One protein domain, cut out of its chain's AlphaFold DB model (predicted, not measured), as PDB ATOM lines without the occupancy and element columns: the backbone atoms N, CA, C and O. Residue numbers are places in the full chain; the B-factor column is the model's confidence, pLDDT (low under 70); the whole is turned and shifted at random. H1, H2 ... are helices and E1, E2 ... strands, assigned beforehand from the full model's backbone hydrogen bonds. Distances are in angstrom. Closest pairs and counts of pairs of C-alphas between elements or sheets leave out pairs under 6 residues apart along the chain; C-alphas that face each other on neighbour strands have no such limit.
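AT A GLANCE: This is residues 8 to 54 of the 70 residues of an uncharacterized protein of Micromonospora pisi (UniProt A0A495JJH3). Two long antiparallel strands, E2 and E4, make a ribbon, with short E1 beside E2 towards one end and short E3 on the E4 edge, in one strongly twisted sheet curled like part of a barrel. The stretch from E2 to E3, with the short helix H1, and the loop from E3 to E4 lie towards the end of the ribbon away from Ser 54. The printed part has 47 residues, with four named strands and one named helix along the chain as E1 E2 H1 E3 E4; the sheet's order is E1 - E2 - E4 - E3, all antiparallel, and the class is mostly strand. The whole is elongated, 35 by 20 by 13 A, and only just loose, close to compact, with a radius of gyration of the C-alphas of 11.5 A.

IN THESE COORDINATES: E1 is residues 8 to 11, 10.1 A long, with C-alpha 8 at (134.655, 154.063, 90.670). E2 is residues 14 to 22, 25.2 A. H1 is residues 27 to 30, 5.5 A. E3 is residues 33 to 35, 5.7 A. E4 is residues 43 to 52, 26.8 A, ending with C-alpha 52 at (138.271, 150.095, 102.830).

HOW THE PARTS SIT: E1 and E2 form a hairpin, with N 9 and O 16 2.9 A apart, within hydrogen-bond range. E2 and E4 are antiparallel at 157 degrees; N 15 and O 51 are 2.8 A apart, N 44 and O 21 2.9 A. E3 and E4 form a hairpin, with N 34 and O 45 at 2.9 A. E1 and E3 are edge strands and apart. E2, H1 and E3 make a split strand-helix-strand unit, two strands that follow each other among the strands, with a helix between them along the chain and E4 between them in the sheet; its crossover is right-handed. H1 only just is on the sheet, with 5 pairs of C-alphas within 10 A, and only grazes it with Leu 28; it is too short for an O i to N i+4 pair.

THE WHOLE: The C-alphas of Lys 40 and Ser 54 are the two farthest apart, 36.1 A. The printed part has no cut and no long link. Mean pLDDT of the printed part is 82.0; residues 37 to 42 are under 70.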
ATOM      1  N   TYR A   8     134.565 154.160  89.220       83.56
ATOM      2  CA  TYR A   8     134.655 154.063  90.670       83.56
ATOM      3  C   TYR A   8     133.291 154.332  91.306       83.56
ATOM      4  O   TYR A   8     132.500 155.139  90.814       83.56
ATOM      5  N   SER A   9     133.032 153.681  92.435       85.75
ATOM      6  CA  SER A   9     131.873 153.962  93.282       85.75
ATOM      7  C   SER A   9     132.218 153.781  94.762       85.75
ATOM      8  O   SER A   9     133.279 153.262  95.112       85.75
ATOM      9  N   VAL A  10     131.338 154.256  95.647       88.38
ATOM     10  CA  VAL A  10     131.485 154.106  97.101       88.38
ATOM     11  C   VAL A  10     130.281 153.344  97.633       88.38
ATOM     12  O   VAL A  10     129.145 153.772  97.438       88.38
ATOM     13  N   GLN A  11     130.528 152.230  98.321       88.12
ATOM     14  CA  GLN A  11     129.483 151.384  98.896       88.12
ATOM     15  C   GLN A  11     129.952 150.794 100.228       88.12
ATOM     16  O   GLN A  11     131.070 150.296 100.327       88.12
ATOM     17  N   ASP A  12     129.107 150.866 101.260       90.88
ATOM     18  CA  ASP A  12     129.357 150.283 102.588       90.88
ATOM     19  C   ASP A  12     130.744 150.618 103.169       90.88
ATOM     20  O   ASP A  12     131.461 149.751 103.670       90.88
ATOM     21  N   GLY A  13     131.172 151.880 103.045       90.81
ATOM     22  CA  GLY A  13     132.475 152.338 103.542       90.81
ATOM     23  C   GLY A  13     133.684 151.823 102.751       90.81
ATOM     24  O   GLY A  13     134.806 151.899 103.246       90.81
ATOM     25  N   HIS A  14     133.474 151.305 101.542       91.44
ATOM     26  CA  HIS A  14     134.530 150.866 100.638       91.44
ATOM     27  C   HIS A  14     134.507 151.664  99.337       91.44
ATOM     28  O   HIS A  14     133.442 151.992  98.811       91.44
ATOM     29  N   TYR A  15     135.695 151.909  98.797       89.50
ATOM     30  CA  TYR A  15     135.882 152.311  97.412       89.50
ATOM     31  C   TYR A  15     135.896 151.060  96.539       89.50
ATOM     32  O   TYR A  15     136.685 150.138  96.767       89.50
ATOM     33  N   LEU A  16     135.003 151.027  95.557       89.38
ATOM     34  CA  LEU A  16     134.932 149.985  94.545       89.38
ATOM     35  C   LEU A  16     135.501 150.544  93.249       89.38
ATOM     36  O   LEU A  16     135.052 151.587  92.775       89.38
ATOM     37  N   PHE A  17     136.471 149.839  92.685       87.25
ATOM     38  CA  PHE A  17     137.062 150.161  91.395       87.25
ATOM     39  C   PHE A  17     136.659 149.090  90.396       87.25
ATOM     40  O   PHE A  17     136.866 147.896  90.644       87.25
ATOM     41  N   GLY A  18     136.079 149.535  89.288       87.88
ATOM     42  CA  GLY A  18     135.588 148.684  88.220       87.88
ATOM     43  C   GLY A  18     136.266 148.983  86.891       87.88
ATOM     44  O   GLY A  18     136.734 150.098  86.646       87.88
ATOM     45  N   ILE A  19     136.307 147.977  86.023       86.69
ATOM     46  CA  ILE A  19     136.657 148.148  84.609       86.69
ATOM     47  C   ILE A  19     135.510 147.663  83.734       86.69
ATOM     48  O   ILE A  19     134.775 146.743  84.109       86.69
ATOM     49  N   LEU A  20     135.363 148.290  82.572       85.38
ATOM     50  CA  LEU A  20     134.378 147.896  81.577       85.38
ATOM     51  C   LEU A  20     135.004 146.866  80.647       85.38
ATOM     52  O   LEU A  20     135.967 147.160  79.941       85.38
ATOM     53  N   VAL A  21     134.430 145.669  80.606       83.50
ATOM     54  CA  VAL A  21     134.907 144.592  79.734       83.50
ATOM     55  C   VAL A  21     133.783 144.071  78.856       83.50
ATOM     56  O   VAL A  21     132.611 144.083  79.234       83.50
ATOM     57  N   ASP A  22     134.165 143.611  77.670       84.50
ATOM     58  CA  ASP A  22     133.326 142.767  76.834       84.50
ATOM     59  C   ASP A  22     133.735 141.311  77.126       84.50
ATOM     60  O   ASP A  22     134.888 140.953  76.896       84.50
ATOM     61  N   ALA A  23     132.825 140.506  77.676       80.12
ATOM     62  CA  ALA A  23     133.086 139.143  78.147       80.12
ATOM     63  C   ALA A  23     132.024 138.152  77.638       80.12
ATOM     64  O   ALA A  23     130.840 138.492  77.505       80.12
ATOM     65  N   SER A  24     132.440 136.917  77.352       82.50
ATOM     66  CA  SER A  24     131.543 135.816  76.992       82.50
ATOM     67  C   SER A  24     130.722 135.341  78.203       82.50
ATOM     68  O   SER A  24     131.092 135.596  79.351       82.50
ATOM     69  N   PRO A  25     129.614 134.605  77.997       82.12
ATOM     70  CA  PRO A  25     128.869 133.999  79.100       82.12
ATOM     71  C   PRO A  25     129.715 133.082  79.996       82.12
ATOM     72  O   PRO A  25     129.450 133.019  81.195       82.12
ATOM     73  N   GLU A  26     130.715 132.385  79.440       86.00
ATOM     74  CA  GLU A  26     131.624 131.558  80.241       86.00
ATOM     75  C   GLU A  26     132.546 132.427  81.106       86.00
ATOM     76  O   GLU A  26     132.637 132.203  82.311       86.00
ATOM     77  N   GLU A  27     133.155 133.465  80.529       82.00
ATOM     78  CA  GLU A  27     134.049 134.390  81.244       82.00
ATOM     79  C   GLU A  27     133.317 135.146  82.363       82.00
ATOM     80  O   GLU A  27     133.853 135.357  83.451       82.00
ATOM     81  N   LEU A  28     132.049 135.495  82.136       80.75
ATOM     82  CA  LEU A  28     131.194 136.134  83.136       80.75
ATOM     83  C   LEU A  28     130.926 135.263  84.367       80.75
ATOM     84  O   LEU A  28     130.599 135.797  85.426       80.75
ATOM     85  N   SER A  29     131.061 133.940  84.252       82.50
ATOM     86  CA  SER A  29     130.906 133.033  85.394       82.50
ATOM     87  C   SER A  29     132.099 133.063  86.361       82.50
ATOM     88  O   SER A  29     131.968 132.616  87.500       82.50
ATOM     89  N   GLU A  30     133.234 133.627  85.939       84.12
ATOM     90  CA  GLU A  30     134.484 133.660  86.709       84.12
ATOM     91  C   GLU A  30     134.726 134.998  87.430       84.12
ATOM     92  O   GLU A  30     135.678 135.130  88.200       84.12
ATOM     93  N   VAL A  31     133.869 136.000  87.210       80.44
ATOM     94  CA  VAL A  31     134.069 137.375  87.694       80.44
ATOM     95  C   VAL A  31     132.885 137.879  88.512       80.44
ATOM     96  O   VAL A  31     131.742 137.466  88.341       80.44
ATOM     97  N   THR A  32     133.150 138.833  89.407       81.50
ATOM     98  CA  THR A  32     132.080 139.549  90.116       81.50
ATOM     99  C   THR A  32     131.646 140.756  89.292       81.50
ATOM    100  O   THR A  32     132.367 141.753  89.218       81.50
ATOM    101  N   VAL A  33     130.457 140.669  88.697       79.38
ATOM    102  CA  VAL A  33     129.821 141.780  87.979       79.38
ATOM    103  C   VAL A  33     129.172 142.733  88.980       79.38
ATOM    104  O   VAL A  33     128.316 142.324  89.766       79.38
ATOM    105  N   THR A  34     129.565 144.005  88.948       77.44
ATOM    106  CA  THR A  34     129.010 145.057  89.818       77.44
ATOM    107  C   THR A  34     127.867 145.807  89.157       77.44
ATOM    108  O   THR A  34     126.968 146.288  89.844       77.44
ATOM    109  N   SER A  35     127.885 145.900  87.826       75.25
ATOM    110  CA  SER A  35     126.886 146.632  87.058       75.25
ATOM    111  C   SER A  35     126.796 146.130  85.616       75.25
ATOM    112  O   SER A  35     127.757 145.608  85.048       75.25
ATOM    113  N   TRP A  36     125.629 146.347  85.009       75.81
ATOM    114  CA  TRP A  36     125.359 146.136  83.586       75.81
ATOM    115  C   TRP A  36     125.069 147.490  82.931       75.81
ATOM    116  O   TRP A  36     123.909 147.843  82.708       75.81
ATOM    117  N   PRO A  37     126.106 148.295  82.653       66.69
ATOM    118  CA  PRO A  37     125.935 149.684  82.231       66.69
ATOM    119  C   PRO A  37     125.425 149.827  80.790       66.69
ATOM    120  O   PRO A  37     125.119 150.933  80.349       66.69
ATOM    121  N   SER A  38     125.340 148.728  80.034       64.19
ATOM    122  CA  SER A  38     124.959 148.721  78.625       64.19
ATOM    123  C   SER A  38     123.841 147.707  78.356       64.19
ATOM    124  O   SER A  38     123.913 146.582  78.842       64.19
ATOM    125  N   PRO A  39     122.848 148.040  77.507       61.28
ATOM    126  CA  PRO A  39     121.850 147.081  77.032       61.28
ATOM    127  C   PRO A  39     122.424 146.057  76.036       61.28
ATOM    128  O   PRO A  39     121.712 145.148  75.613       61.28
ATOM    129  N   LYS A  40     123.693 146.201  75.621       62.00
ATOM    130  CA  LYS A  40     124.377 145.200  74.792       62.00
ATOM    131  C   LYS A  40     124.743 143.976  75.644       62.00
ATOM    132  O   LYS A  40     125.479 144.150  76.616       62.00
ATOM    133  N   PRO A  41     124.316 142.760  75.260       65.00
ATOM    134  CA  PRO A  41     124.776 141.532  75.900       65.00
ATOM    135  C   PRO A  41     126.307 141.450  75.868       65.00
ATOM    136  O   PRO A  41     126.907 141.705  74.825       65.00
ATOM    137  N   GLY A  42     126.922 141.112  77.003       65.88
ATOM    138  CA  GLY A  42     128.366 140.879  77.118       65.88
ATOM    139  C   GLY A  42     129.204 142.070  77.586       65.88
ATOM    140  O   GLY A  42     130.347 141.852  77.959       65.88
ATOM    141  N   ARG A  43     128.667 143.299  77.643       78.25
ATOM    142  CA  ARG A  43     129.400 144.440  78.222       78.25
ATOM    143  C   ARG A  43     129.048 144.630  79.694       78.25
ATOM    144  O   ARG A  43     127.934 145.056  80.006       78.25
ATOM    145  N   VAL A  44     130.007 144.370  80.574       78.19
ATOM    146  CA  VAL A  44     129.835 144.422  82.032       78.19
ATOM    147  C   VAL A  44     130.870 145.308  82.701       78.19
ATOM    148  O   VAL A  44     131.977 145.487  82.197       78.19
ATOM    149  N   GLU A  45     130.509 145.836  83.865       83.75
ATOM    150  CA  GLU A  45     131.480 146.363  84.815       83.75
ATOM    151  C   GLU A  45     131.856 145.251  85.798       83.75
ATOM    152  O   GLU A  45     130.982 144.670  86.453       83.75
ATOM    153  N   ILE A  46     133.148 144.942  85.885       85.44
ATOM    154  CA  ILE A  46     133.673 143.944  86.822       85.44
ATOM    155  C   ILE A  46     134.456 144.622  87.937       85.44
ATOM    156  O   ILE A  46     135.189 145.581  87.695       85.44
ATOM    157  N   LEU A  47     134.330 144.102  89.158       86.00
ATOM    158  CA  LEU A  47     135.094 144.587  90.305       86.00
ATOM    159  C   LEU A  47     136.554 144.135  90.202       86.00
ATOM    160  O   LEU A  47     136.829 142.937  90.240       86.00
ATOM    161  N   VAL A  48     137.487 145.085  90.151       86.12
ATOM    162  CA  VAL A  48     138.932 144.790  90.174       86.12
ATOM    163  C   VAL A  48     139.563 145.049  91.535       86.12
ATOM    164  O   VAL A  48     140.530 144.384  91.897       86.12
ATOM    165  N   ALA A  49     139.014 145.985  92.314       85.81
ATOM    166  CA  ALA A  49     139.477 146.245  93.670       85.81
ATOM    167  C   ALA A  49     138.351 146.762  94.569       85.81
ATOM    168  O   ALA A  49     137.539 147.594  94.165       85.81
ATOM    169  N   LYS A  50     138.356 146.298  95.820       89.50
ATOM    170  CA  LYS A  50     137.522 146.800  96.914       89.50
ATOM    171  C   LYS A  50     138.439 147.218  98.054       89.50
ATOM    172  O   LYS A  50     139.076 146.363  98.662       89.50
ATOM    173  N   ILE A  51     138.504 148.516  98.327       88.56
ATOM    174  CA  ILE A  51     139.439 149.094  99.297       88.56
ATOM    175  C   ILE A  51     138.640 149.743 100.431       88.56
ATOM    176  O   ILE A  51     137.768 150.570 100.146       88.56
ATOM    177  N   PRO A  52     138.889 149.401 101.707       90.19
ATOM    178  CA  PRO A  52     138.271 150.095 102.830       90.19
ATOM    179  C   PRO A  52     138.602 151.587 102.791       90.19
ATOM    180  O   PRO A  52     139.754 151.968 102.591       90.19
ATOM    181  N   ALA A  53     137.617 152.454 103.031       88.19
ATOM    182  CA  ALA A  53     137.849 153.898 103.017       88.19
ATOM    183  C   ALA A  53     138.887 154.348 104.059       88.19
ATOM    184  O   ALA A  53     139.568 155.346 103.851       88.19
ATOM    185  N   SER A  54     139.058 153.582 105.141       87.81
ATOM    186  CA  SER A  54     140.095 153.802 106.156       87.81
ATOM    187  C   SER A  54     141.527 153.626 105.645       87.81
ATOM    188  O   SER A  54     142.455 154.112 106.283       87.81
TER     189      SER A  54